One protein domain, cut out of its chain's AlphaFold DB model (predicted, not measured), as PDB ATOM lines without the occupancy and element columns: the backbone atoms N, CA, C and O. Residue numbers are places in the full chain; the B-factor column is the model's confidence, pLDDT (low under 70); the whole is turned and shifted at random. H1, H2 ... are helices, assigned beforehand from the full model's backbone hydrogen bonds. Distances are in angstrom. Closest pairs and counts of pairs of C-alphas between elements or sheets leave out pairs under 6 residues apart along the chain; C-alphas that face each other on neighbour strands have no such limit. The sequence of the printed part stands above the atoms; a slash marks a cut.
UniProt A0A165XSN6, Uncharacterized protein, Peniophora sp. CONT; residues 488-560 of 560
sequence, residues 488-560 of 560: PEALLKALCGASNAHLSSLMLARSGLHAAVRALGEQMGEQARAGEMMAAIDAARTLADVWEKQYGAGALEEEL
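What this domain is: This is residues 488 to 560 of the 560 residues of an uncharacterized protein of Peniophora sp. CONT (UniProt A0A165XSN6). The longest helix, H4, is the core: H1 packs on its first part, nearly side by side with it, and H3 crosses it slantwise on another side. The short helix H2 sits at the end of the domain where H4 finishes, and the loop of residues 524 to 533 lies at the opposite end. The 73 printed residues hold four named helices in the order H1, H2, H3, H4 and no named strand, so the class is all helix. The whole is compact, with a radius of gyration of the C-alphas of 12.1 A, and only just elongated, spanning 34 by 23 by 19 A.

Where its parts are: Find C-alpha 534 at (17.827, -34.138, 26.173); from there H4, residues 534 to 551, runs 25.8 A to C-alpha 551 at (43.520, -35.586, 25.258). H1, residues 488 to 500, starts at C-alpha 488 at (18.217, -30.893, 34.948) and is 18.2 A long. H3, residues 513 to 523, is 15.1 A long, and H2, residues 505 to 511, 10.1 A.

How they stand to each other: Look first at Gly 521 and Arg 541, the closest C-alphas of H3 and H4, 4.8 A apart: these helices touch at a steep tilt of 47 degrees, opposite ways. H1 touches H4 at a shallow tilt of 20 degrees, the same way; H4 touches H1 with residues 536 to 543 alone, and the closest C-alphas, of Leu 492 and Ala 536, are 5.7 A apart. H1 and H3 are near each other, with 5 pairs of C-alphas within 10 A. H2 is close but not clearly touching to H3, about perpendicular at 75 degrees, with the closest C-alphas, of Leu 508 and His 514, 5.5 A apart. H2 is also close but not clearly touching to H4, where the C-alphas of Ser 505 and Tyr 551 are closest at 6.3 A. H1 and H2 are apart. In H1, H2 and H3 every O i to N i+4 pair is within hydrogen-bond range; in H4 13 of 14 are.

The domain as a whole: The C-alphas farthest apart, of Ala 530 and Glu 559, are 35.0 A apart. The printed part has no cut and ends at the chain's last residue, 560. The links H1 to H2 and H2 to H3 are tight, and H3 to H4 is short. Mean pLDDT of the printed part is 90.3; residues 529 to 531 and 558 to 560 are under 70.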
ATOM      1  N   PRO A 488      17.517 -31.155  36.203       88.56
ATOM      2  CA  PRO A 488      18.217 -30.893  34.948       88.56
ATOM      3  C   PRO A 488      19.055 -29.610  35.015       88.56
ATOM      4  O   PRO A 488      20.136 -29.576  34.440       88.56
ATOM      5  N   GLU A 489      18.625 -28.591  35.766       90.88
ATOM      6  CA  GLU A 489      19.349 -27.321  35.918       90.88
ATOM      7  C   GLU A 489      20.681 -27.519  36.651       90.88
ATOM      8  O   GLU A 489      21.712 -27.009  36.222       90.88
ATOM      9  N   ALA A 490      20.682 -28.307  37.732       92.06
ATOM     10  CA  ALA A 490      21.902 -28.631  38.472       92.06
ATOM     11  C   ALA A 490      22.885 -29.465  37.631       92.06
ATOM     12  O   ALA A 490      24.096 -29.281  37.738       92.06
ATOM     13  N   LEU A 491      22.365 -30.352  36.776       94.00
ATOM     14  CA  LEU A 491      23.163 -31.153  35.849       94.00
ATOM     15  C   LEU A 491      23.764 -30.295  34.728       94.00
ATOM     16  O   LEU A 491      24.960 -30.384  34.474       94.00
ATOM     17  N   LEU A 492      22.963 -29.426  34.105       94.12
ATOM     18  CA  LEU A 492      23.426 -28.468  33.099       94.12
ATOM     19  C   LEU A 492      24.453 -27.497  33.688       94.12
ATOM     20  O   LEU A 492      25.493 -27.277  33.079       94.12
ATOM     21  N   LYS A 493      24.232 -26.982  34.905       95.31
ATOM     22  CA  LYS A 493      25.207 -26.124  35.592       95.31
ATOM     23  C   LYS A 493      26.522 -26.855  35.888       95.31
ATOM     24  O   LYS A 493      27.576 -26.237  35.784       95.31
ATOM     25  N   ALA A 494      26.479 -28.145  36.228       95.88
ATOM     26  CA  ALA A 494      27.685 -28.956  36.401       95.88
ATOM     27  C   ALA A 494      28.426 -29.184  35.071       95.88
ATOM     28  O   ALA A 494      29.643 -29.036  35.027       95.88
ATOM     29  N   LEU A 495      27.706 -29.475  33.981       96.56
ATOM     30  CA  LEU A 495      28.291 -29.656  32.647       96.56
ATOM     31  C   LEU A 495      28.900 -28.356  32.098       96.56
ATOM     32  O   LEU A 495      30.026 -28.383  31.618       96.56
ATOM     33  N   CYS A 496      28.210 -27.217  32.231       96.44
ATOM     34  CA  CYS A 496      28.738 -25.909  31.829       96.44
ATOM     35  C   CYS A 496      29.867 -25.407  32.748       96.44
ATOM     36  O   CYS A 496      30.705 -24.620  32.322       96.44
ATOM     37  N   GLY A 497      29.904 -25.844  34.012       96.12
ATOM     38  CA  GLY A 497      31.062 -25.636  34.883       96.12
ATOM     39  C   GLY A 497      32.270 -26.427  34.380       96.12
ATOM     40  O   GLY A 497      33.332 -25.856  34.154       96.12
ATOM     41  N   ALA A 498      32.071 -27.718  34.106       96.44
ATOM     42  CA  ALA A 498      33.107 -28.610  33.599       96.44
ATOM     43  C   ALA A 498      33.627 -28.237  32.199       96.44
ATOM     44  O   ALA A 498      34.807 -28.438  31.937       96.44
ATOM     45  N   SER A 499      32.793 -27.681  31.311       96.62
ATOM     46  CA  SER A 499      33.233 -27.201  29.989       96.62
ATOM     47  C   SER A 499      34.068 -25.923  30.045       96.62
ATOM     48  O   SER A 499      34.817 -25.649  29.113       96.62
ATOM     49  N   ASN A 500      33.904 -25.130  31.107       96.06
ATOM     50  CA  ASN A 500      34.557 -23.830  31.262       96.06
ATOM     51  C   ASN A 500      35.777 -23.897  32.196       96.06
ATOM     52  O   ASN A 500      36.591 -22.981  32.202       96.06
ATOM     53  N   ALA A 501      35.906 -24.963  32.987       94.06
ATOM     54  CA  ALA A 501      37.099 -25.254  33.765       94.06
ATOM     55  C   ALA A 501      38.187 -25.861  32.867       94.06
ATOM     56  O   ALA A 501      37.951 -26.847  32.168       94.06
ATOM     57  N   HIS A 502      39.406 -25.320  32.938       93.94
ATOM     58  CA  HIS A 502      40.580 -25.825  32.216       93.94
ATOM     59  C   HIS A 502      41.158 -27.094  32.878       93.94
ATOM     60  O   HIS A 502      42.316 -27.144  33.277       93.94
ATOM     61  N   LEU A 503      40.323 -28.128  33.024       96.31
ATOM     62  CA  LEU A 503      40.681 -29.403  33.647       96.31
ATOM     63  C   LEU A 503      41.715 -30.158  32.808       96.31
ATOM     64  O   LEU A 503      41.468 -30.448  31.634       96.31
ATOM     65  N   SER A 504      42.830 -30.548  33.427       96.56
ATOM     66  CA  SER A 504      43.819 -31.432  32.801       96.56
ATOM     67  C   SER A 504      43.285 -32.864  32.633       96.56
ATOM     68  O   SER A 504      42.390 -33.305  33.362       96.56
ATOM     69  N   SER A 505      43.865 -33.624  31.699       95.88
ATOM     70  CA  SER A 505      43.550 -35.049  31.489       95.88
ATOM     71  C   SER A 505      43.658 -35.867  32.781       95.88
ATOM     72  O   SER A 505      42.759 -36.644  33.099       95.88
ATOM     73  N   LEU A 506      44.699 -35.610  33.577       95.19
ATOM     74  CA  LEU A 506      44.934 -36.234  34.879       95.19
ATOM     75  C   LEU A 506      43.783 -35.976  35.868       95.19
ATOM     76  O   LEU A 506      43.342 -36.883  36.567       95.19
ATOM     77  N   MET A 507      43.238 -34.757  35.909       96.50
ATOM     78  CA  MET A 507      42.094 -34.438  36.775       96.50
ATOM     79  C   MET A 507      40.793 -35.084  36.287       96.50
ATOM     80  O   MET A 507      39.964 -35.500  37.106       96.50
ATOM     81  N   LEU A 508      40.602 -35.176  34.965       96.31
ATOM     82  CA  LEU A 508      39.454 -35.842  34.340       96.31
ATOM     83  C   LEU A 508      39.451 -37.355  34.602       96.31
ATOM     84  O   LEU A 508      38.379 -37.911  34.873       96.31
ATOM     85  N   ALA A 509      40.629 -37.984  34.576       95.19
ATOM     86  CA  ALA A 509      40.839 -39.384  34.932       95.19
ATOM     87  C   ALA A 509      40.598 -39.618  36.435       95.19
ATOM     88  O   ALA A 509      39.641 -40.307  36.799       95.19
ATOM     89  N   ARG A 510      41.347 -38.939  37.319       95.12
ATOM     90  CA  ARG A 510      41.262 -39.094  38.790       95.12
ATOM     91  C   ARG A 510      39.882 -38.843  39.388       95.12
ATOM     92  O   ARG A 510      39.489 -39.507  40.344       95.12
ATOM     93  N   SER A 511      39.125 -37.893  38.839       96.50
ATOM     94  CA  SER A 511      37.742 -37.647  39.278       96.50
ATOM     95  C   SER A 511      36.741 -38.684  38.761       96.50
ATOM     96  O   SER A 511      35.643 -38.849  39.321       96.50
ATOM     97  N   GLY A 512      37.092 -39.376  37.675       96.50
ATOM     98  CA  GLY A 512      36.175 -40.134  36.834       96.50
ATOM     99  C   GLY A 512      35.128 -39.247  36.152       96.50
ATOM    100  O   GLY A 512      34.048 -39.745  35.826       96.50
ATOM    101  N   LEU A 513      35.387 -37.941  35.985       97.00
ATOM    102  CA  LEU A 513      34.433 -36.996  35.395       97.00
ATOM    103  C   LEU A 513      34.180 -37.309  33.921       97.00
ATOM    104  O   LEU A 513      33.021 -37.373  33.520       97.00
ATOM    105  N   HIS A 514      35.230 -37.583  33.144       96.94
ATOM    106  CA  HIS A 514      35.100 -37.984  31.742       96.94
ATOM    107  C   HIS A 514      34.228 -39.244  31.596       96.94
ATOM    108  O   HIS A 514      33.196 -39.211  30.923       96.94
ATOM    109  N   ALA A 515      34.558 -40.314  32.327       96.31
ATOM    110  CA  ALA A 515      33.779 -41.553  32.336       96.31
ATOM    111  C   ALA A 515      32.321 -41.341  32.798       96.31
ATOM    112  O   ALA A 515      31.403 -41.981  32.284       96.31
ATOM    113  N   ALA A 516      32.077 -40.420  33.739       96.25
ATOM    114  CA  ALA A 516      30.727 -40.051  34.164       96.25
ATOM    115  C   ALA A 516      29.945 -39.313  33.061       96.25
ATOM    116  O   ALA A 516      28.777 -39.632  32.831       96.25
ATOM    117  N   VAL A 517      30.578 -38.351  32.381       96.62
ATOM    118  CA  VAL A 517      29.998 -37.572  31.273       96.62
ATOM    119  C   VAL A 517      29.691 -38.475  30.073       96.62
ATOM    120  O   VAL A 517      28.569 -38.430  29.565       96.62
ATOM    121  N   ARG A 518      30.611 -39.367  29.677       96.38
ATOM    122  CA  ARG A 518      30.362 -40.333  28.593       96.38
ATOM    123  C   ARG A 518      29.227 -41.299  28.949       96.38
ATOM    124  O   ARG A 518      28.266 -41.415  28.190       96.38
ATOM    125  N   ALA A 519      29.242 -41.888  30.150       95.12
ATOM    126  CA  ALA A 519      28.164 -42.770  30.611       95.12
ATOM    127  C   ALA A 519      26.793 -42.065  30.696       95.12
ATOM    128  O   ALA A 519      25.758 -42.712  30.522       95.12
ATOM    129  N   LEU A 520      26.760 -40.748  30.936       94.62
ATOM    130  CA  LEU A 520      25.543 -39.938  30.838       94.62
ATOM    131  C   LEU A 520      25.075 -39.804  29.381       94.62
ATOM    132  O   LEU A 520      23.895 -40.029  29.112       94.62
ATOM    133  N   GLY A 521      25.982 -39.490  28.452       94.69
ATOM    134  CA  GLY A 521      25.697 -39.389  27.018       94.69
ATOM    135  C   GLY A 521      25.210 -40.702  26.388       94.69
ATOM    136  O   GLY A 521      24.297 -40.702  25.555       94.69
ATOM    137  N   GLU A 522      25.778 -41.831  26.803       93.62
ATOM    138  CA  GLU A 522      25.412 -43.170  26.334       93.62
ATOM    139  C   GLU A 522      24.124 -43.674  27.000       93.62
ATOM    140  O   GLU A 522      23.074 -43.773  26.359       93.62
ATOM    141  N   GLN A 523      24.176 -43.959  28.307       90.12
ATOM    142  CA  GLN A 523      23.164 -44.770  28.998       90.12
ATOM    143  C   GLN A 523      21.817 -44.054  29.140       90.12
ATOM    144  O   GLN A 523      20.774 -44.708  29.235       90.12
ATOM    145  N   MET A 524      21.812 -42.717  29.154       86.94
ATOM    146  CA  MET A 524      20.567 -41.951  29.122       86.94
ATOM    147  C   MET A 524      20.044 -41.733  27.708       86.94
ATOM    148  O   MET A 524      18.839 -41.559  27.573       86.94
ATOM    149  N   GLY A 525      20.884 -41.763  26.670       83.50
ATOM    150  CA  GLY A 525      20.445 -41.540  25.289       83.50
ATOM    151  C   GLY A 525      19.363 -42.526  24.840       83.50
ATOM    152  O   GLY A 525      18.404 -42.137  24.180       83.50
ATOM    153  N   GLU A 526      19.456 -43.784  25.276       82.56
ATOM    154  CA  GLU A 526      18.433 -44.810  25.021       82.56
ATOM    155  C   GLU A 526      17.196 -44.693  25.933       82.56
ATOM    156  O   GLU A 526      16.097 -45.135  25.586       82.56
ATOM    157  N   GLN A 527      17.362 -44.124  27.132       75.88
ATOM    158  CA  GLN A 527      16.337 -44.105  28.186       75.88
ATOM    159  C   GLN A 527      15.538 -42.793  28.240       75.88
ATOM    160  O   GLN A 527      14.418 -42.774  28.762       75.88
ATOM    161  N   ALA A 528      16.081 -41.701  27.702       73.38
ATOM    162  CA  ALA A 528      15.501 -40.363  27.696       73.38
ATOM    163  C   ALA A 528      14.403 -40.222  26.632       73.38
ATOM    164  O   ALA A 528      14.521 -39.500  25.645       73.38
ATOM    165  N   ARG A 529      13.278 -40.903  26.860       57.06
ATOM    166  CA  ARG A 529      12.060 -40.720  26.065       57.06
ATOM    167  C   ARG A 529      11.500 -39.306  26.263       57.06
ATOM    168  O   ARG A 529      10.726 -39.098  27.191       57.06
ATOM    169  N   ALA A 530      11.885 -38.396  25.367       54.72
ATOM    170  CA  ALA A 530      11.325 -37.060  25.145       54.72
ATOM    171  C   ALA A 530      11.072 -36.236  26.426       54.72
ATOM    172  O   ALA A 530       9.975 -36.244  26.984       54.72
ATOM    173  N   GLY A 531      12.077 -35.475  26.866       69.12
ATOM    174  CA  GLY A 531      11.923 -34.548  27.989       69.12
ATOM    175  C   GLY A 531      13.133 -33.646  28.227       69.12
ATOM    176  O   GLY A 531      14.137 -33.725  27.522       69.12
ATOM    177  N   GLU A 532      13.025 -32.832  29.278       79.44
ATOM    178  CA  GLU A 532      13.947 -31.766  29.724       79.44
ATOM    179  C   GLU A 532      15.433 -32.168  29.816       79.44
ATOM    180  O   GLU A 532      16.313 -31.314  29.800       79.44
ATOM    181  N   MET A 533      15.735 -33.467  29.901       88.00
ATOM    182  CA  MET A 533      17.107 -33.975  29.983       88.00
ATOM    183  C   MET A 533      17.845 -34.064  28.640       88.00
ATOM    184  O   MET A 533      19.063 -34.221  28.676       88.00
ATOM    185  N   MET A 534      17.170 -33.973  27.484       90.31
ATOM    186  CA  MET A 534      17.827 -34.138  26.173       90.31
ATOM    187  C   MET A 534      19.005 -33.174  25.995       90.31
ATOM    188  O   MET A 534      20.125 -33.626  25.786       90.31
ATOM    189  N   ALA A 535      18.796 -31.875  26.234       90.62
ATOM    190  CA  ALA A 535      19.854 -30.869  26.132       90.62
ATOM    191  C   ALA A 535      21.066 -31.158  27.044       90.62
ATOM    192  O   ALA A 535      22.193 -30.850  26.675       90.62
ATOM    193  N   ALA A 536      20.865 -31.792  28.207       92.38
ATOM    194  CA  ALA A 536      21.959 -32.187  29.098       92.38
ATOM    195  C   ALA A 536      22.707 -33.443  28.616       92.38
ATOM    196  O   ALA A 536      23.902 -33.577  28.857       92.38
ATOM    197  N   ILE A 537      22.017 -34.362  27.934       94.44
ATOM    198  CA  ILE A 537      22.605 -35.573  27.341       94.44
ATOM    199  C   ILE A 537      23.404 -35.203  26.089       94.44
ATOM    200  O   ILE A 537      24.529 -35.667  25.923       94.44
ATOM    201  N   ASP A 538      22.856 -34.326  25.249       94.31
ATOM    202  CA  ASP A 538      23.520 -33.836  24.044       94.31
ATOM    203  C   ASP A 538      24.724 -32.943  24.403       94.31
ATOM    204  O   ASP A 538      25.810 -33.145  23.859       94.31
ATOM    205  N   ALA A 539      24.599 -32.064  25.410       94.69
ATOM    206  CA  ALA A 539      25.738 -31.329  25.970       94.69
ATOM    207  C   ALA A 539      26.834 -32.274  26.500       94.69
ATOM    208  O   ALA A 539      28.005 -32.102  26.164       94.69
ATOM    209  N   ALA A 540      26.465 -33.305  27.269       96.31
ATOM    210  CA  ALA A 540      27.411 -34.289  27.795       96.31
ATOM    211  C   ALA A 540      28.137 -35.068  26.688       96.31
ATOM    212  O   ALA A 540      29.351 -35.239  26.769       96.31
ATOM    213  N   ARG A 541      27.427 -35.470  25.625       96.38
ATOM    214  CA  ARG A 541      28.045 -36.063  24.427       96.38
ATOM    215  C   ARG A 541      29.065 -35.115  23.819       96.38
ATOM    216  O   ARG A 541      30.221 -35.491  23.709       96.38
ATOM    217  N   THR A 542      28.674 -33.873  23.518       96.56
ATOM    218  CA  THR A 542      29.595 -32.888  22.925       96.56
ATOM    219  C   THR A 542      30.811 -32.581  23.803       96.56
ATOM    220  O   THR A 542      31.875 -32.299  23.264       96.56
ATOM    221  N   LEU A 543      30.683 -32.668  25.131       97.00
ATOM    222  CA  LEU A 543      31.786 -32.445  26.066       97.00
ATOM    223  C   LEU A 543      32.762 -33.634  26.113       97.00
ATOM    224  O   LEU A 543      33.970 -33.419  26.050       97.00
ATOM    225  N   ALA A 544      32.258 -34.875  26.139       96.75
ATOM    226  CA  ALA A 544      33.096 -36.071  25.990       96.75
ATOM    227  C   ALA A 544      33.825 -36.068  24.636       96.75
ATOM    228  O   ALA A 544      35.046 -36.165  24.592       96.75
ATOM    229  N   ASP A 545      33.090 -35.818  23.548       96.88
ATOM    230  CA  ASP A 545      33.607 -35.659  22.186       96.88
ATOM    231  C   ASP A 545      34.744 -34.631  22.066       96.88
ATOM    232  O   ASP A 545      35.573 -34.753  21.164       96.88
ATOM    233  N   VAL A 546      34.745 -33.578  22.888       96.94
ATOM    234  CA  VAL A 546      35.792 -32.546  22.906       96.94
ATOM    235  C   VAL A 546      36.998 -33.025  23.710       96.94
ATOM    236  O   VAL A 546      38.113 -32.962  23.195       96.94
ATOM    237  N   TRP A 547      36.797 -33.565  24.915       96.94
ATOM    238  CA  TRP A 547      37.892 -34.084  25.739       96.94
ATOM    239  C   TRP A 547      38.615 -35.271  25.085       96.94
ATOM    240  O   TRP A 547      39.845 -35.307  25.100       96.94
ATOM    241  N   GLU A 548      37.900 -36.186  24.424       96.06
ATOM    242  CA  GLU A 548      38.507 -37.284  23.655       96.06
ATOM    243  C   GLU A 548      39.383 -36.780  22.499       96.06
ATOM    244  O   GLU A 548      40.444 -37.344  22.240       96.06
ATOM    245  N   LYS A 549      38.972 -35.700  21.819       96.38
ATOM    246  CA  LYS A 549      39.748 -35.079  20.730       96.38
ATOM    247  C   LYS A 549      40.926 -34.245  21.243       96.38
ATOM    248  O   LYS A 549      41.902 -34.087  20.520       96.38
ATOM    249  N   GLN A 550      40.833 -33.713  22.463       95.94
ATOM    250  CA  GLN A 550      41.859 -32.869  23.081       95.94
ATOM    251  C   GLN A 550      42.962 -33.680  23.778       95.94
ATOM    252  O   GLN A 550      44.127 -33.296  23.715       95.94
ATOM    253  N   TYR A 551      42.604 -34.789  24.432       95.44
ATOM    254  CA  TYR A 551      43.520 -35.586  25.258       95.44
ATOM    255  C   TYR A 551      43.778 -37.003  24.721       95.44
ATOM    256  O   TYR A 551      44.735 -37.645  25.144       95.44
ATOM    257  N   GLY A 552      42.961 -37.483  23.777       93.44
ATOM    258  CA  GLY A 552      42.977 -38.866  23.300       93.44
ATOM    259  C   GLY A 552      42.177 -39.798  24.215       93.44
ATOM    260  O   GLY A 552      42.288 -39.737  25.437       93.44
ATOM    261  N   ALA A 553      41.377 -40.694  23.627       87.25
ATOM    262  CA  ALA A 553      40.473 -41.568  24.384       87.25
ATOM    263  C   ALA A 553      41.194 -42.458  25.421       87.25
ATOM    264  O   ALA A 553      40.740 -42.552  26.557       87.25
ATOM    265  N   GLY A 554      42.347 -43.048  25.070       86.56
ATOM    266  CA  GLY A 554      43.106 -43.927  25.976       86.56
ATOM    267  C   GLY A 554      43.635 -43.218  27.229       86.56
ATOM    268  O   GLY A 554      43.485 -43.726  28.338       86.56
ATOM    269  N   ALA A 555      44.142 -41.989  27.081       85.62
ATOM    270  CA  ALA A 555      44.690 -41.195  28.186       85.62
ATOM    271  C   ALA A 555      43.637 -40.770  29.232       85.62
ATOM    272  O   ALA A 555      43.991 -40.251  30.290       85.62
ATOM    273  N   LEU A 556      42.347 -40.973  28.941       85.81
ATOM    274  CA  LEU A 556      41.227 -40.705  29.846       85.81
ATOM    275  C   LEU A 556      40.562 -41.994  30.376       85.81
ATOM    276  O   LEU A 556      39.493 -41.914  30.990       85.81
ATOM    277  N   GLU A 557      41.164 -43.163  30.118       80.81
ATOM    278  CA  GLU A 557      40.658 -44.494  30.494       80.81
ATOM    279  C   GLU A 557      41.675 -45.359  31.269       80.81
ATOM    280  O   GLU A 557      41.250 -46.220  32.033       80.81
ATOM    281  N   GLU A 558      42.990 -45.128  31.138       66.81
ATOM    282  CA  GLU A 558      44.039 -45.983  31.741       66.81
ATOM    283  C   GLU A 558      44.256 -45.854  33.272       66.81
ATOM    284  O   GLU A 558      44.973 -46.674  33.840       66.81
ATOM    285  N   GLU A 559      43.672 -44.868  33.970       59.50
ATOM    286  CA  GLU A 559      43.971 -44.575  35.398       59.50
ATOM    287  C   GLU A 559      42.905 -45.100  36.408       59.50
ATOM    288  O   GLU A 559      42.738 -44.508  37.479       59.50
ATOM    289  N   LEU A 560      42.154 -46.173  36.085       54.56
ATOM    290  CA  LEU A 560      40.992 -46.682  36.864       54.56
ATOM    291  C   LEU A 560      41.093 -48.134  37.381       54.56
ATOM    292  O   LEU A 560      41.440 -49.037  36.590       54.56
TER     293      LEU A 560